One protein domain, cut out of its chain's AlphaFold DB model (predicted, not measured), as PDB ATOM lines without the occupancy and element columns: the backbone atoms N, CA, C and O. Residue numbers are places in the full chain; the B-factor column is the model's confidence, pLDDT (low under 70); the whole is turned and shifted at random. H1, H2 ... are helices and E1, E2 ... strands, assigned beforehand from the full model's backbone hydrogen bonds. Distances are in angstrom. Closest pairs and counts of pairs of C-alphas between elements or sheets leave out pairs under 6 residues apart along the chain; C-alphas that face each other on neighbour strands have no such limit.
ATOM      1  N   LEU A  26     347.052 173.630 265.364       82.94
ATOM      2  CA  LEU A  26     348.435 173.794 265.825       82.94
ATOM      3  C   LEU A  26     349.171 174.820 264.955       82.94
ATOM      4  O   LEU A  26     349.736 175.779 265.481       82.94
ATOM      5  N   VAL A  27     349.072 174.677 263.631       90.25
ATOM      6  CA  VAL A  27     349.666 175.623 262.673       90.25
ATOM      7  C   VAL A  27     349.064 177.016 262.848       90.25
ATOM      8  O   VAL A  27     349.802 177.991 262.930       90.25
ATOM      9  N   GLU A  28     347.742 177.111 262.996       88.62
ATOM     10  CA  GLU A  28     347.051 178.382 263.232       88.62
ATOM     11  C   GLU A  28     347.533 179.076 264.515       88.62
ATOM     12  O   GLU A  28     347.851 180.265 264.491       88.62
ATOM     13  N   THR A  29     347.674 178.338 265.623       91.50
ATOM     14  CA  THR A  29     348.202 178.916 266.871       91.50
ATOM     15  C   THR A  29     349.664 179.341 266.757       91.50
ATOM     16  O   THR A  29     350.033 180.371 267.317       91.50
ATOM     17  N   LEU A  30     350.492 178.606 266.007       94.50
ATOM     18  CA  LEU A  30     351.894 178.961 265.786       94.50
ATOM     19  C   LEU A  30     351.993 180.270 264.989       94.50
ATOM     20  O   LEU A  30     352.688 181.196 265.407       94.50
ATOM     21  N   VAL A  31     351.225 180.384 263.901       95.19
ATOM     22  CA  VAL A  31     351.153 181.610 263.093       95.19
ATOM     23  C   VAL A  31     350.613 182.777 263.924       95.19
ATOM     24  O   VAL A  31     351.181 183.867 263.882       95.19
ATOM     25  N   ALA A  32     349.580 182.560 264.743       95.12
ATOM     26  CA  ALA A  32     349.025 183.600 265.608       95.12
ATOM     27  C   ALA A  32     350.053 184.124 266.624       95.12
ATOM     28  O   ALA A  32     350.207 185.334 266.773       95.12
ATOM     29  N   VAL A  33     350.798 183.237 267.291       96.25
ATOM     30  CA  VAL A  33     351.834 183.635 268.257       96.25
ATOM     31  C   VAL A  33     352.980 184.382 267.568       96.25
ATOM     32  O   VAL A  33     353.475 185.369 268.114       96.25
ATOM     33  N   MET A  34     353.360 183.970 266.355       96.44
ATOM     34  CA  MET A  34     354.380 184.659 265.561       96.44
ATOM     35  C   MET A  34     353.936 186.070 265.147       96.44
ATOM     36  O   MET A  34     354.726 187.007 265.220       96.44
ATOM     37  N   LEU A  35     352.674 186.260 264.753       96.25
ATOM     38  CA  LEU A  35     352.159 187.590 264.406       96.25
ATOM     39  C   LEU A  35     352.042 188.499 265.635       96.25
ATOM     40  O   LEU A  35     352.406 189.673 265.574       96.25
ATOM     41  N   ILE A  36     351.585 187.959 266.769       97.31
ATOM     42  CA  ILE A  36     351.466 188.721 268.017       97.31
ATOM     43  C   ILE A  36     352.841 189.196 268.497       97.31
ATOM     44  O   ILE A  36     352.967 190.349 268.911       97.31
ATOM     45  N   SER A  37     353.879 188.355 268.420       96.12
ATOM     46  CA  SER A  37     355.220 188.745 268.868       96.12
ATOM     47  C   SER A  37     355.773 189.922 268.058       96.12
ATOM     48  O   SER A  37     356.259 190.883 268.652       96.12
ATOM     49  N   VAL A  38     355.601 189.921 266.731       96.56
ATOM     50  CA  VAL A  38     356.034 191.024 265.852       96.56
ATOM     51  C   VAL A  38     355.336 192.338 266.216       96.56
ATOM     52  O   VAL A  38     355.989 193.379 266.353       96.56
ATOM     53  N   VAL A  39     354.018 192.301 266.436       98.00
ATOM     54  CA  VAL A  39     353.252 193.493 266.828       98.00
ATOM     55  C   VAL A  39     353.715 194.017 268.190       98.00
ATOM     56  O   VAL A  39     353.997 195.207 268.320       98.00
ATOM     57  N   VAL A  40     353.882 193.149 269.191       96.69
ATOM     58  CA  VAL A  40     354.324 193.565 270.533       96.69
ATOM     59  C   VAL A  40     355.730 194.177 270.498       96.69
ATOM     60  O   VAL A  40     355.945 195.240 271.083       96.69
ATOM     61  N   THR A  41     356.677 193.569 269.776       96.19
ATOM     62  CA  THR A  41     358.050 194.087 269.668       96.19
ATOM     63  C   THR A  41     358.098 195.454 268.980       96.19
ATOM     64  O   THR A  41     358.839 196.337 269.426       96.19
ATOM     65  N   SER A  42     357.291 195.670 267.936       96.31
ATOM     66  CA  SER A  42     357.238 196.965 267.241       96.31
ATOM     67  C   SER A  42     356.708 198.090 268.141       96.31
ATOM     68  O   SER A  42     357.340 199.143 268.246       96.31
ATOM     69  N   VAL A  43     355.616 197.854 268.875       94.81
ATOM     70  CA  VAL A  43     355.048 198.846 269.802       94.81
ATOM     71  C   VAL A  43     356.018 199.143 270.946       94.81
ATOM     72  O   VAL A  43     356.231 200.305 271.294       94.81
ATOM     73  N   PHE A  44     356.654 198.113 271.505       94.50
ATOM     74  CA  PHE A  44     357.629 198.289 272.578       94.50
ATOM     75  C   PHE A  44     358.836 199.130 272.137       94.50
ATOM     76  O   PHE A  44     359.274 200.015 272.875       94.50
ATOM     77  N   SER A  45     359.322 198.914 270.909       93.25
ATOM     78  CA  SER A  45     360.413 199.705 270.331       93.25
ATOM     79  C   SER A  45     360.046 201.188 270.243       93.25
ATOM     80  O   SER A  45     360.813 202.035 270.694       93.25
ATOM     81  N   LEU A  46     358.837 201.515 269.771       92.69
ATOM     82  CA  LEU A  46     358.368 202.903 269.687       92.69
ATOM     83  C   LEU A  46     358.272 203.576 271.063       92.69
ATOM     84  O   LEU A  46     358.684 204.726 271.221       92.69
ATOM     85  N   VAL A  47     357.773 202.863 272.076       90.12
ATOM     86  CA  VAL A  47     357.655 203.398 273.442       90.12
ATOM     87  C   VAL A  47     359.032 203.669 274.053       90.12
ATOM     88  O   VAL A  47     359.228 204.708 274.692       90.12
ATOM     89  N   LEU A  48     360.000 202.769 273.849       83.62
ATOM     90  CA  LEU A  48     361.378 202.973 274.299       83.62
ATOM     91  C   LEU A  48     362.021 204.179 273.610       83.62
ATOM     92  O   LEU A  48     362.577 205.041 274.297       83.62
ATOM     93  N   THR A  49     361.891 204.285 272.285       84.56
ATOM     94  CA  THR A  49     362.403 205.425 271.513       84.56
ATOM     95  C   THR A  49     361.777 206.740 271.982       84.56
ATOM     96  O   THR A  49     362.501 207.711 272.215       84.56
ATOM     97  N   ALA A  50     360.462 206.770 272.222       77.19
ATOM     98  CA  ALA A  50     359.769 207.953 272.732       77.19
ATOM     99  C   ALA A  50     360.263 208.360 274.133       77.19
ATOM    100  O   ALA A  50     360.556 209.535 274.376       77.19
ATOM    101  N   LYS A  51     360.433 207.399 275.054       76.75
ATOM    102  CA  LYS A  51     360.949 207.680 276.405       76.75
ATOM    103  C   LYS A  51     362.396 208.169 276.401       76.75
ATOM    104  O   LYS A  51     362.725 209.082 277.161       76.75
ATOM    105  N   MET A  52     363.257 207.572 275.578       73.38
ATOM    106  CA  MET A  52     364.657 207.990 275.469       73.38
ATOM    107  C   MET A  52     364.785 209.377 274.829       73.38
ATOM    108  O   MET A  52     365.548 210.205 275.332       73.38
ATOM    109  N   GLY A  53     363.989 209.673 273.796       69.25
ATOM    110  CA  GLY A  53     363.947 210.994 273.165       69.25
ATOM    111  C   GLY A  53     363.489 212.097 274.123       69.25
ATOM    112  O   GLY A  53     364.109 213.159 274.186       69.25
ATOM    113  N   SER A  54     362.468 211.826 274.944       67.44
ATOM    114  CA  SER A  54     361.855 212.837 275.816       67.44
ATOM    115  C   SER A  54     362.771 213.362 276.933       67.44
ATOM    116  O   SER A  54     362.594 214.489 277.391       67.44
ATOM    117  N   ARG A  55     363.756 212.577 277.398       65.88
ATOM    118  CA  ARG A  55     364.683 213.026 278.458       65.88
ATOM    119  C   ARG A  55     365.719 214.022 277.945       65.88
ATOM    120  O   ARG A  55     366.042 214.979 278.648       65.88
ATOM    121  N   LYS A  56     366.228 213.809 276.727       68.38
ATOM    122  CA  LYS A  56     367.190 214.727 276.098       68.38
ATOM    123  C   LYS A  56     366.521 216.045 275.709       68.38
ATOM    124  O   LYS A  56     367.093 217.111 275.927       68.38
ATOM    125  N   THR A  57     365.293 215.987 275.191       74.62
ATOM    126  CA  THR A  57     364.542 217.191 274.812       74.62
ATOM    127  C   THR A  57     364.107 218.016 276.018       74.62
ATOM    128  O   THR A  57     364.180 219.237 275.945       74.62
ATOM    129  N   GLY A  58     363.740 217.378 277.136       81.81
ATOM    130  CA  GLY A  58     363.335 218.078 278.360       81.81
ATOM    131  C   GLY A  58     364.412 219.027 278.888       81.81
ATOM    132  O   GLY A  58     364.148 220.211 279.068       81.81
ATOM    133  N   LYS A  59     365.655 218.543 279.031       80.19
ATOM    134  CA  LYS A  59     366.774 219.383 279.491       80.19
ATOM    135  C   LYS A  59     367.085 220.519 278.520       80.19
ATOM    136  O   LYS A  59     367.328 221.642 278.944       80.19
ATOM    137  N   LYS A  60     367.050 220.252 277.211       82.31
ATOM    138  CA  LYS A  60     367.263 221.296 276.198       82.31
ATOM    139  C   LYS A  60     366.167 222.367 276.254       82.31
ATOM    140  O   LYS A  60     366.475 223.547 276.135       82.31
ATOM    141  N   ALA A  61     364.911 221.966 276.443       87.25
ATOM    142  CA  ALA A  61     363.783 222.887 276.558       87.25
ATOM    143  C   ALA A  61     363.882 223.754 277.822       87.25
ATOM    144  O   ALA A  61     363.721 224.968 277.743       87.25
ATOM    145  N   GLU A  62     364.220 223.147 278.958       88.06
ATOM    146  CA  GLU A  62     364.461 223.861 280.213       88.06
ATOM    147  C   GLU A  62     365.614 224.868 280.075       88.06
ATOM    148  O   GLU A  62     365.492 226.022 280.474       88.06
ATOM    149  N   ALA A  63     366.712 224.489 279.423       85.00
ATOM    150  CA  ALA A  63     367.823 225.409 279.216       85.00
ATOM    151  C   ALA A  63     367.461 226.583 278.288       85.00
ATOM    152  O   ALA A  63     367.840 227.726 278.541       85.00
ATOM    153  N   LEU A  64     366.685 226.319 277.229       88.62
ATOM    154  CA  LEU A  64     366.163 227.363 276.345       88.62
ATOM    155  C   LEU A  64     365.220 228.323 277.076       88.62
ATOM    156  O   LEU A  64     365.221 229.512 276.762       88.62
ATOM    157  N   PHE A  65     364.461 227.843 278.062       92.38
ATOM    158  CA  PHE A  65     363.623 228.697 278.901       92.38
ATOM    159  C   PHE A  65     364.460 229.734 279.669       92.38
ATOM    160  O   PHE A  65     364.134 230.919 279.638       92.38
ATOM    161  N   TYR A  66     365.593 229.337 280.262       89.19
ATOM    162  CA  TYR A  66     366.496 230.287 280.928       89.19
ATOM    163  C   TYR A  66     367.078 231.320 279.959       89.19
ATOM    164  O   TYR A  66     367.130 232.510 280.269       89.19
ATOM    165  N   VAL A  67     367.469 230.896 278.756       91.00
ATOM    166  CA  VAL A  67     367.961 231.813 277.714       91.00
ATOM    167  C   VAL A  67     366.889 232.833 277.340       91.00
ATOM    168  O   VAL A  67     367.184 234.018 277.212       91.00
ATOM    169  N   GLN A  68     365.637 232.394 277.191       93.12
ATOM    170  CA  GLN A  68     364.513 233.285 276.912       93.12
ATOM    171  C   GLN A  68     364.284 234.271 278.058       93.12
ATOM    172  O   GLN A  68     364.144 235.462 277.801       93.12
ATOM    173  N   GLN A  69     364.333 233.813 279.309       92.62
ATOM    174  CA  GLN A  69     364.197 234.684 280.475       92.62
ATOM    175  C   GLN A  69     365.255 235.801 280.482       92.62
ATOM    176  O   GLN A  69     364.919 236.971 280.661       92.62
ATOM    177  N   TYR A  70     366.525 235.467 280.226       89.94
ATOM    178  CA  TYR A  70     367.598 236.466 280.145       89.94
ATOM    179  C   TYR A  70     367.483 237.368 278.920       89.94
ATOM    180  O   TYR A  70     367.814 238.551 278.991       89.94
ATOM    181  N   ARG A  71     366.978 236.840 277.805       90.38
ATOM    182  CA  ARG A  71     366.694 237.638 276.616       90.38
ATOM    183  C   ARG A  71     365.623 238.687 276.889       90.38
ATOM    184  O   ARG A  71     365.804 239.821 276.465       90.38
ATOM    185  N   GLU A  72     364.541 238.339 277.579       90.06
ATOM    186  CA  GLU A  72     363.492 239.305 277.933       90.06
ATOM    187  C   GLU A  72     363.998 240.351 278.933       90.06
ATOM    188  O   GLU A  72     363.729 241.541 278.776       90.06
ATOM    189  N   LEU A  73     364.828 239.937 279.894       87.12
ATOM    190  CA  LEU A  73     365.499 240.856 280.810       87.12
ATOM    191  C   LEU A  73     366.391 241.847 280.046       87.12
ATOM    192  O   LEU A  73     366.254 243.050 280.236       87.12
ATOM    193  N   LEU A  74     367.238 241.384 279.123       86.12
ATOM    194  CA  LEU A  74     368.064 242.279 278.303       86.12
ATOM    195  C   LEU A  74     367.237 243.157 277.367       86.12
ATOM    196  O   LEU A  74     367.544 244.336 277.209       86.12
ATOM    197  N   LYS A  75     366.166 242.618 276.778       84.75
ATOM    198  CA  LYS A  75     365.244 243.402 275.954       84.75
ATOM    199  C   LYS A  75     364.664 244.566 276.737       84.75
ATOM    200  O   LYS A  75     364.697 245.666 276.208       84.75
ATOM    201  N   SER A  76     364.228 244.365 277.985       81.00
ATOM    202  CA  SER A  76     363.688 245.468 278.795       81.00
ATOM    203  C   SER A  76     364.669 246.628 278.988       81.00
ATOM    204  O   SER A  76     364.236 247.763 279.157       81.00
ATOM    205  N   TYR A  77     365.978 246.372 278.891       74.94
ATOM    206  CA  TYR A  77     367.012 247.402 278.989       74.94
ATOM    207  C   TYR A  77     367.382 248.033 277.647       74.94
ATOM    208  O   TYR A  77     367.801 249.185 277.618       74.94
ATOM    209  N   VAL A  78     367.223 247.304 276.540       70.88
ATOM    210  CA  VAL A  78     367.481 247.818 275.184       70.88
ATOM    211  C   VAL A  78     366.277 248.590 274.636       70.88
ATOM    212  O   VAL A  78     366.454 249.539 273.882       70.88
ATOM    213  N   THR A  79     365.054 248.201 275.008       63.78
ATOM    214  CA  THR A  79     363.809 248.838 274.550       63.78
ATOM    215  C   THR A  79     363.252 249.861 275.534       63.78
ATOM    216  O   THR A  79     362.136 250.335 275.327       63.78
ATOM    217  N   ALA A  80     363.973 250.177 276.616       52.59
ATOM    218  CA  ALA A  80     363.607 251.306 277.456       52.59
ATOM    219  C   ALA A  80     363.676 252.566 276.586       52.59
ATOM    220  O   ALA A  80     364.707 252.841 275.972       52.59
ATOM    221  N   ASP A  81     362.536 253.247 276.476       50.12
ATOM    222  CA  ASP A  81     362.367 254.531 275.808       50.12
ATOM    223  C   ASP A  81     363.628 255.390 275.968       50.12
ATOM    224  O   ASP A  81     364.062 255.638 277.087       50.12
ATOM    225  N   THR A  82     364.221 255.851 274.865       55.84
ATOM    226  CA  THR A  82     365.429 256.690 274.891       55.84
ATOM    227  C   THR A  82     365.248 257.986 275.695       55.84
ATOM    228  O   THR A  82     366.238 258.647 276.000       55.84
ATOM    229  N   SER A  83     364.004 258.358 276.033       57.62
ATOM    230  CA  SER A  83     363.678 259.466 276.935       57.62
ATOM    231  C   SER A  83     363.977 259.166 278.414       57.62
ATOM    232  O   SER A  83     364.275 260.081 279.183       57.62
ATOM    233  N   VAL A  84     363.953 257.890 278.809       52.38
ATOM    234  CA  VAL A  84     364.313 257.409 280.142       52.38
ATOM    235  C   VAL A  84     365.605 256.635 279.979       52.38
ATOM    236  O   VAL A  84     365.600 255.510 279.490       52.38
ATOM    237  N   ALA A  85     366.724 257.246 280.375       51.59
ATOM    238  CA  ALA A  85     368.012 256.571 280.367       51.59
ATOM    239  C   ALA A  85     367.840 255.179 280.992       51.59
ATOM    240  O   ALA A  85     367.538 255.058 282.184       51.59
ATOM    241  N   GLY A  86     368.000 254.133 280.171       56.12
ATOM    242  CA  GLY A  86     368.172 252.771 280.661       56.12
ATOM    243  C   GLY A  86     369.251 252.761 281.749       56.12
ATOM    244  O   GLY A  86     369.979 253.748 281.903       56.12
ATOM    245  N   PRO A  87     369.360 251.683 282.535       59.62
ATOM    246  CA  PRO A  87     370.200 251.670 283.723       59.62
ATOM    247  C   PRO A  87     371.582 252.220 283.363       59.62
ATOM    248  O   PRO A  87     372.217 251.743 282.415       59.62
ATOM    249  N   ALA A  88     371.933 253.325 284.033       62.91
ATOM    250  CA  ALA A  88     372.985 254.242 283.615       62.91
ATOM    251  C   ALA A  88     374.248 253.474 283.206       62.91
ATOM    252  O   ALA A  88     374.573 252.457 283.828       62.91
ATOM    253  N   GLY A  89     374.926 253.939 282.147       68.56
ATOM    254  CA  GLY A  89     376.130 253.306 281.601       68.56
ATOM    255  C   GLY A  89     377.065 252.860 282.724       68.56
ATOM    256  O   GLY A  89     377.636 253.689 283.423       68.56
ATOM    257  N   GLY A  90     377.129 251.549 282.957       79.38
ATOM    258  CA  GLY A  90     377.706 250.986 284.180       79.38
ATOM    259  C   GLY A  90     376.894 249.852 284.806       79.38
ATOM    260  O   GLY A  90     377.433 249.116 285.628       79.38
ATOM    261  N   TRP A  91     375.639 249.641 284.401       86.12
ATOM    262  CA  TRP A  91     374.905 248.450 284.833       86.12
ATOM    263  C   TRP A  91     375.545 247.162 284.311       86.12
ATOM    264  O   TRP A  91     375.725 246.970 283.105       86.12
ATOM    265  N   ASN A  92     375.873 246.272 285.240       90.00
ATOM    266  CA  ASN A  92     376.381 244.941 284.962       90.00
ATOM    267  C   ASN A  92     375.287 243.903 285.220       90.00
ATOM    268  O   ASN A  92     374.457 244.040 286.123       90.00
ATOM    269  N   ILE A  93     375.286 242.826 284.432       89.50
ATOM    270  CA  ILE A  93     374.435 241.687 284.760       89.50
ATOM    271  C   ILE A  93     375.003 241.041 286.026       89.50
ATOM    272  O   ILE A  93     376.178 240.658 286.046       89.50
ATOM    273  N   PRO A  94     374.197 240.869 287.087       89.31
ATOM    274  CA  PRO A  94     374.673 240.196 288.283       89.31
ATOM    275  C   PRO A  94     375.111 238.783 287.906       89.31
ATOM    276  O   PRO A  94     374.341 238.059 287.286       89.31
ATOM    277  N   GLY A  95     376.310 238.371 288.311       88.38
ATOM    278  CA  GLY A  95     376.871 237.044 288.024       88.38
ATOM    279  C   GLY A  95     377.585 236.902 286.677       88.38
ATOM    280  O   GLY A  95     378.091 235.817 286.396       88.38
ATOM    281  N   ASP A  96     377.663 237.965 285.879       92.56
ATOM    282  CA  ASP A  96     378.578 238.015 284.742       92.56
ATOM    283  C   ASP A  96     380.030 238.117 285.228       92.56
ATOM    284  O   ASP A  96     380.352 238.943 286.086       92.56
ATOM    285  N   SER A  97     380.918 237.281 284.692       91.50
ATOM    286  CA  SER A  97     382.318 237.248 285.123       91.50
ATOM    287  C   SER A  97     383.140 238.434 284.620       91.50
ATOM    288  O   SER A  97     384.209 238.683 285.167       91.50
ATOM    289  N   CYS A  98     382.692 239.150 283.580       91.69
ATOM    290  CA  CYS A  98     383.474 240.271 283.048       91.69
ATOM    291  C   CYS A  98     383.475 241.495 283.979       91.69
ATOM    292  O   CYS A  98     384.367 242.331 283.874       91.69
ATOM    293  N   GLY A  99     382.459 241.637 284.848       90.00
ATOM    294  CA  GLY A  99     382.258 242.839 285.671       90.00
ATOM    295  C   GLY A  99     382.053 244.129 284.861       90.00
ATOM    296  O   GLY A  99     382.136 245.225 285.406       90.00
ATOM    297  N   CYS A 100     381.814 243.991 283.564       92.06
ATOM    298  CA  CYS A 100     381.760 245.045 282.572       92.06
ATOM    299  C   CYS A 100     380.309 245.444 282.262       92.06
ATOM    300  O   CYS A 100     379.357 244.815 282.732       92.06
ATOM    301  N   TYR A 101     380.130 246.523 281.498       91.44
ATOM    302  CA  TYR A 101     378.794 247.008 281.152       91.44
ATOM    303  C   TYR A 101     378.051 245.967 280.308       91.44
ATOM    304  O   TYR A 101     378.583 245.494 279.311       91.44
ATOM    305  N   ALA A 102     376.813 245.630 280.671       91.94
ATOM    306  CA  ALA A 102     376.078 244.515 280.060       91.94
ATOM    307  C   ALA A 102     375.801 244.669 278.552       91.94
ATOM    308  O   ALA A 102     375.523 243.687 277.870       91.94
ATOM    309  N   LEU A 103     375.841 245.896 278.023       90.38
ATOM    310  CA  LEU A 103     375.683 246.177 276.590       90.38
ATOM    311  C   LEU A 103     377.008 246.599 275.932       90.38
ATOM    312  O   LEU A 103     377.007 247.266 274.894       90.38
ATOM    313  N   GLN A 104     378.143 246.244 276.543       92.25
ATOM    314  CA  GLN A 104     379.462 246.542 276.003       92.25
ATOM    315  C   GLN A 104     379.712 245.740 274.729       92.25
ATOM    316  O   GLN A 104     379.697 244.512 274.699       92.25
ATOM    317  N   THR A 105     379.972 246.459 273.648       93.38
ATOM    318  CA  THR A 105     380.203 245.859 272.342       93.38
ATOM    319  C   THR A 105     381.586 245.243 272.233       93.38
ATOM    320  O   THR A 105     382.563 245.786 272.744       93.38
ATOM    321  N   GLY A 106     381.667 244.106 271.540       93.94
ATOM    322  CA  GLY A 106     382.929 243.403 271.291       93.94
ATOM    323  C   GLY A 106     383.454 242.570 272.465       93.94
ATOM    324  O   GLY A 106     384.499 241.940 272.329       93.94
ATOM    325  N   VAL A 107     382.736 242.520 273.591       94.94
ATOM    326  CA  VAL A 107     383.068 241.652 274.728       94.94
ATOM    327  C   VAL A 107     382.151 240.429 274.733       94.94
ATOM    328  O   VAL A 107     380.971 240.505 274.383       94.94
ATOM    329  N   GLN A 108     382.713 239.276 275.102       95.38
ATOM    330  CA  GLN A 108     381.940 238.074 275.386       95.38
ATOM    331  C   GLN A 108     381.626 238.024 276.877       95.38
ATOM    332  O   GLN A 108     382.520 237.948 277.717       95.38
ATOM    333  N   HIS A 109     380.341 238.032 277.186       95.44
ATOM    334  CA  HIS A 109     379.831 237.954 278.541       95.44
ATOM    335  C   HIS A 109     379.547 236.502 278.912       95.44
ATOM    336  O   HIS A 109     379.033 235.735 278.089       95.44
ATOM    337  N   ASN A 110     379.860 236.117 280.148       95.81
ATOM    338  CA  ASN A 110     379.723 234.740 280.612       95.81
ATOM    339  C   ASN A 110     378.676 234.661 281.721       95.81
ATOM    340  O   ASN A 110     378.898 235.099 282.847       95.81
ATOM    341  N   LEU A 111     377.546 234.034 281.400       94.75
ATOM    342  CA  LEU A 111     376.420 233.820 282.308       94.75
ATOM    343  C   LEU A 111     376.321 232.366 282.774       94.75
ATOM    344  O   LEU A 111     375.275 231.936 283.255       94.75
ATOM    345  N   THR A 112     377.394 231.584 282.658       94.56
ATOM    346  CA  THR A 112     377.393 230.169 283.063       94.56
ATOM    347  C   THR A 112     377.047 230.002 284.547       94.56
ATOM    348  O   THR A 112     376.370 229.047 284.913       94.56
ATOM    349  N   SER A 113     377.409 230.972 285.393       93.69
ATOM    350  CA  SER A 113     377.056 230.999 286.822       93.69
ATOM    351  C   SER A 113     375.544 231.085 287.093       93.69
ATOM    352  O   SER A 113     375.100 230.818 288.208       93.69
ATOM    353  N   LYS A 114     374.749 231.480 286.090       91.94
ATOM    354  CA  LYS A 114     373.289 231.600 286.171       91.94
ATOM    355  C   LYS A 114     372.537 230.365 285.731       91.94
ATOM    356  O   LYS A 114     371.346 230.255 286.013       91.94
ATOM    357  N   LEU A 115     373.210 229.446 285.054       92.00
ATOM    358  CA  LEU A 115     372.610 228.164 284.752       92.00
ATOM    359  C   LEU A 115     372.470 227.348 286.047       92.00
ATOM    360  O   LEU A 115     373.367 227.379 286.895       92.00
ATOM    361  N   PRO A 116     371.374 226.589 286.211       92.56
ATOM    362  CA  PRO A 116     371.254 225.654 287.318       92.56
ATOM    363  C   PRO A 116     372.439 224.672 287.357       92.56
ATOM    364  O   PRO A 116     372.927 224.262 286.296       92.56
ATOM    365  N   PRO A 117     372.858 224.199 288.548       92.56
ATOM    366  CA  PRO A 117     373.951 223.231 288.681       92.56
ATOM    367  C   PRO A 117     373.755 221.944 287.863       92.56
ATOM    368  O   PRO A 117     374.718 221.294 287.470       92.56
ATOM    369  N   SER A 118     372.502 221.587 287.560       90.12
ATOM    370  CA  SER A 118     372.144 220.446 286.710       90.12
ATOM    371  C   SER A 118     372.650 220.559 285.265       90.12
ATOM    372  O   SER A 118     372.754 219.535 284.585       90.12
ATOM    373  N   PHE A 119     372.950 221.776 284.801       91.00
ATOM    374  CA  PHE A 119     373.505 222.052 283.478       91.00
ATOM    375  C   PHE A 119     375.017 222.225 283.504       91.00
ATOM    376  O   PHE A 119     375.676 221.780 282.570       91.00
ATOM    377  N   THR A 120     375.569 222.839 284.551       93.12
ATOM    378  CA  THR A 120     377.013 223.106 284.646       93.12
ATOM    379  C   THR A 120     377.817 221.886 285.091       93.12
ATOM    380  O   THR A 120     379.000 221.794 284.776       93.12
ATOM    381  N   ALA A 121     377.191 220.922 285.772       91.81
ATOM    382  CA  ALA A 121     377.838 219.680 286.176       91.81
ATOM    383  C   ALA A 121     378.055 218.699 285.004       91.81
ATOM    384  O   ALA A 121     377.321 218.674 284.008       91.81
ATOM    385  N   ALA A 122     379.043 217.816 285.172       87.50
ATOM    386  CA  ALA A 122     379.244 216.674 284.289       87.50
ATOM    387  C   ALA A 122     377.989 215.768 284.268       87.50
ATOM    388  O   ALA A 122     377.331 215.596 285.298       87.50
ATOM    389  N   PRO A 123     377.632 215.163 283.118       87.06
ATOM    390  CA  PRO A 123     378.363 215.167 281.847       87.06
ATOM    391  C   PRO A 123     378.032 216.351 280.923       87.06
ATOM    392  O   PRO A 123     378.633 216.471 279.863       87.06
ATOM    393  N   VAL A 124     377.057 217.197 281.271       88.81
ATOM    394  CA  VAL A 124     376.515 218.201 280.340       88.81
ATOM    395  C   VAL A 124     377.507 219.341 280.111       88.81
ATOM    396  O   VAL A 124     377.673 219.752 278.961       88.81
ATOM    397  N   ASN A 125     378.169 219.815 281.178       92.88
ATOM    398  CA  ASN A 125     379.144 220.917 281.147       92.88
ATOM    399  C   ASN A 125     378.646 222.104 280.298       92.88
ATOM    400  O   ASN A 125     379.339 222.599 279.408       92.88
ATOM    401  N   GLY A 126     377.391 222.491 280.521       92.94
ATOM    402  CA  GLY A 126     376.710 223.540 279.782       92.94
ATOM    403  C   GLY A 126     377.298 224.911 280.087       92.94
ATOM    404  O   GLY A 126     377.567 225.230 281.245       92.94
ATOM    405  N   GLN A 127     377.465 225.726 279.051       94.44
ATOM    406  CA  GLN A 127     377.960 227.093 279.164       94.44
ATOM    407  C   GLN A 127     377.018 228.052 278.441       94.44
ATOM    408  O   GLN A 127     376.486 227.737 277.373       94.44
ATOM    409  N   LEU A 128     376.816 229.229 279.032       94.31
ATOM    410  CA  LEU A 128     375.971 230.284 278.482       94.31
ATOM    411  C   LEU A 128     376.797 231.549 278.297       94.31
ATOM    412  O   LEU A 128     377.272 232.138 279.269       94.31
ATOM    413  N   PHE A 129     376.901 231.986 277.049       95.44
ATOM    414  CA  PHE A 129     377.571 233.219 276.673       95.44
ATOM    415  C   PHE A 129     376.630 234.116 275.885       95.44
ATOM    416  O   PHE A 129     375.711 233.643 275.213       95.44
ATOM    417  N   TYR A 130     376.887 235.415 275.915       95.25
ATOM    418  CA  TYR A 130     376.303 236.324 274.942       95.25
ATOM    419  C   TYR A 130     377.331 237.342 274.464       95.25
ATOM    420  O   TYR A 130     378.301 237.652 275.154       95.25
ATOM    421  N   THR A 131     377.123 237.829 273.251       95.75
ATOM    422  CA  THR A 131     377.920 238.893 272.646       95.75
ATOM    423  C   THR A 131     376.998 240.009 272.195       95.75
ATOM    424  O   THR A 131     375.855 239.772 271.789       95.75
ATOM    425  N   VAL A 132     377.499 241.237 272.284       93.88
ATOM    426  CA  VAL A 132     376.782 242.432 271.843       93.88
ATOM    427  C   VAL A 132     377.510 243.023 270.646       93.88
ATOM    428  O   VAL A 132     378.719 243.268 270.695       93.88
ATOM    429  N   THR A 133     376.773 243.241 269.563       94.62
ATOM    430  CA  THR A 133     377.277 243.843 268.328       94.62
ATOM    431  C   THR A 133     376.485 245.091 267.980       94.62
ATOM    432  O   THR A 133     375.281 245.167 268.220       94.62
ATOM    433  N   ASP A 134     377.171 246.081 267.416       92.00
ATOM    434  CA  ASP A 134     376.519 247.257 266.848       92.00
ATOM    435  C   ASP A 134     375.997 246.947 265.448       92.00
ATOM    436  O   ASP A 134     376.704 246.381 264.614       92.00
ATOM    437  N   VAL A 135     374.751 247.331 265.194       90.62
ATOM    438  CA  VAL A 135     374.064 247.177 263.914       90.62
ATOM    439  C   VAL A 135     373.507 248.542 263.499       90.62
ATOM    440  O   VAL A 135     372.875 249.218 264.315       90.62
ATOM    441  N   PRO A 136     373.718 248.984 262.248       88.88
ATOM    442  CA  PRO A 136     373.178 250.255 261.776       88.88
ATOM    443  C   PRO A 136     371.645 250.199 261.694       88.88
ATOM    444  O   PRO A 136     371.095 249.306 261.054       88.88
ATOM    445  N   CYS A 137     370.951 251.167 262.305       86.12
ATOM    446  CA  CYS A 137     369.480 251.232 262.319       86.12
ATOM    447  C   CYS A 137     368.884 252.526 261.739       86.12
ATOM    448  O   CYS A 137     367.778 252.932 262.081       86.12
ATOM    449  N   GLY A 138     369.594 253.157 260.800       81.62
ATOM    450  CA  GLY A 138     369.037 254.185 259.912       81.62
ATOM    451  C   GLY A 138     368.988 255.615 260.463       81.62
ATOM    452  O   GLY A 138     368.953 256.545 259.667       81.62
ATOM    453  N   THR A 139     369.065 255.831 261.778       76.88
ATOM    454  CA  THR A 139     369.008 257.175 262.401       76.88
ATOM    455  C   THR A 139     370.373 257.731 262.826       76.88
ATOM    456  O   THR A 139     370.446 258.672 263.608       76.88
ATOM    457  N   GLY A 140     371.477 257.147 262.344       77.88
ATOM    458  CA  GLY A 140     372.839 257.537 262.740       77.88
ATOM    459  C   GLY A 140     373.255 257.072 264.143       77.88
ATOM    460  O   GLY A 140     374.422 257.197 264.501       77.88
ATOM    461  N   LEU A 141     372.335 256.481 264.912       77.88
ATOM    462  CA  LEU A 141     372.633 255.797 266.167       77.88
ATOM    463  C   LEU A 141     372.877 254.299 265.908       77.88
ATOM    464  O   LEU A 141     372.143 253.688 265.124       77.88
ATOM    465  N   PRO A 142     373.899 253.689 266.534       80.88
ATOM    466  CA  PRO A 142     374.102 252.250 266.457       80.88
ATOM    467  C   PRO A 142     373.079 251.531 267.344       80.88
ATOM    468  O   PRO A 142     372.962 251.810 268.538       80.88
ATOM    469  N   CYS A 143     372.350 250.578 266.769       85.56
ATOM    470  CA  CYS A 143     371.496 249.681 267.532       85.56
ATOM    471  C   CYS A 143     372.311 248.510 268.071       85.56
ATOM    472  O   CYS A 143     373.189 247.985 267.391       85.56
ATOM    473  N   LYS A 144     371.994 248.059 269.284       86.81
ATOM    474  CA  LYS A 144     372.656 246.906 269.901       86.81
ATOM    475  C   LYS A 144     371.916 245.624 269.519       86.81
ATOM    476  O   LYS A 144     370.732 245.471 269.808       86.81
ATOM    477  N   SER A 145     372.619 244.688 268.893       89.12
ATOM    478  CA  SER A 145     372.167 243.317 268.665       89.12
ATOM    479  C   SER A 145     372.819 242.397 269.686       89.12
ATOM    480  O   SER A 145     374.038 242.401 269.845       89.12
ATOM    481  N   VAL A 146     372.011 241.594 270.376       92.00
ATOM    482  CA  VAL A 146     372.490 240.630 271.372       92.00
ATOM    483  C   VAL A 146     372.345 239.221 270.819       92.00
ATOM    484  O   VAL A 146     371.236 238.782 270.501       92.00
ATOM    485  N   GLN A 147     373.456 238.494 270.742       93.88
ATOM    486  CA  GLN A 147     373.484 237.100 270.320       93.88
ATOM    487  C   GLN A 147     373.830 236.205 271.505       93.88
ATOM    488  O   GLN A 147     374.903 236.317 272.090       93.88
ATOM    489  N   PHE A 148     372.927 235.285 271.838       94.06
ATOM    490  CA  PHE A 148     373.172 234.262 272.849       94.06
ATOM    491  C   PHE A 148     373.773 233.020 272.199       94.06
ATOM    492  O   PHE A 148     373.266 232.535 271.187       94.06
ATOM    493  N   ASN A 149     374.826 232.487 272.809       93.75
ATOM    494  CA  ASN A 149     375.431 231.222 272.438       93.75
ATOM    495  C   ASN A 149     375.383 230.278 273.638       93.75
ATOM    496  O   ASN A 149     375.811 230.628 274.738       93.75
ATOM    497  N   VAL A 150     374.840 229.085 273.416       92.56
ATOM    498  CA  VAL A 150     374.718 228.068 274.452       92.56
ATOM    499  C   VAL A 150     375.337 226.784 273.950       92.56
ATOM    500  O   VAL A 150     374.901 226.232 272.936       92.56
ATOM    501  N   SER A 151     376.361 226.326 274.657       91.50
ATOM    502  CA  SER A 151     377.094 225.110 274.328       91.50
ATOM    503  C   SER A 151     376.891 224.062 275.417       91.50
ATOM    504  O   SER A 151     376.724 224.375 276.595       91.50
ATOM    505  N   TRP A 152     376.883 222.795 275.010       87.50
ATOM    506  CA  TRP A 152     376.744 221.630 275.884       87.50
ATOM    507  C   TRP A 152     377.695 220.561 275.355       87.50
ATOM    508  O   TRP A 152     377.661 220.272 274.159       87.50
ATOM    509  N   GLN A 153     378.541 219.983 276.207       80.88
ATOM    510  CA  GLN A 153     379.582 219.036 275.780       80.88
ATOM    511  C   GLN A 153     379.175 217.557 275.916       80.88
ATOM    512  O   GLN A 153     379.934 216.686 275.501       80.88
TER     513      GLN A 153
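What this domain is: This is residues 26 to 153 of the 155 residues of an uncharacterized protein of Elusimicrobia bacterium (UniProt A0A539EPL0). A small head, built on a narrow sheet dominated by the long hairpin of E2 and E3 with short E1 beside E2, is packed over one face by the last part of a very long helix, H1, whose residues 26 to 58 stick out of the head as a long arm. H1 runs slantwise to the strands, and the arm makes most of the length. The printed part has 128 residues with two named helices and three named strands, in the order H1, E1, H2, E2, E3; the sheet's order is E1, E2, E3, all antiparallel, and the class is mixed, helices and strands. The whole is extended, with a radius of gyration of the C-alphas of 24.8 A and spans of 87 by 35 by 21 A.

Where its parts are: In the sheet, E2 is residues 127 to 136, 29.4 A from first to last C-alpha, and E3 is residues 142 to 151, 28.4 A. C-alpha 151 lies at (377.094, 225.110, 274.328). E1 is residues 108 to 110, 6.6 A. H1 is residues 26 to 78, 77.0 A, from C-alpha 26 at (348.435, 173.794, 265.825) to C-alpha 78 at (367.481, 247.818, 275.184), with a kink of 26 degrees near residue 56. H2 is residues 117 to 120, 5.1 A.

How they stand to each other: E2 and E3 form a hairpin, antiparallel at 158 degrees; N 131 and O 147, at 2.9 A, and N 145 and O 133, at 2.8 A, are within hydrogen-bond range. E1 and E2 are antiparallel at 148 degrees, with N 109 and O 130 at 2.9 A; E1 and E3 are the edge strands. H1 and the sheet make two layers, a helix on one face of a sheet, with a height over the sheet of 12.1 A. H1 lies over E3 and only just over E2, on which 3 of its C-alphas fall; on the local plane its line and that of E3 stand at 36 degrees. The closest C-alphas of H1 and E3 are those of Val 78 and Lys 144, 7.5 A apart. H2 is close to H1 but not clearly touching it, the closest C-alphas being those of Ala 63 and Phe 119, 7.9 A apart. H2 is only just not on the sheet, with 4 pairs of C-alphas within 10 A, and is apart from E3. In H1, 45 of 49 O i to N i+4 pairs are within hydrogen-bond range; H2 is too short for such a pair.

The domain as a whole: The C-alphas of Leu 26 and Ser 83, the two farthest apart, are 87.7 A from each other. Residues 26 to 58, which belong to H1, and residues 79 to 84 stand free; the body without them spans 47 by 24 by 21 A. The printed part has no cut. The link from H1 to E1, residues 79 to 107, is long, and that from E2 to E3 is tight. The mean pLDDT of the printed part is 86.2, with residues 53 to 56 and 79 to 89 under 70.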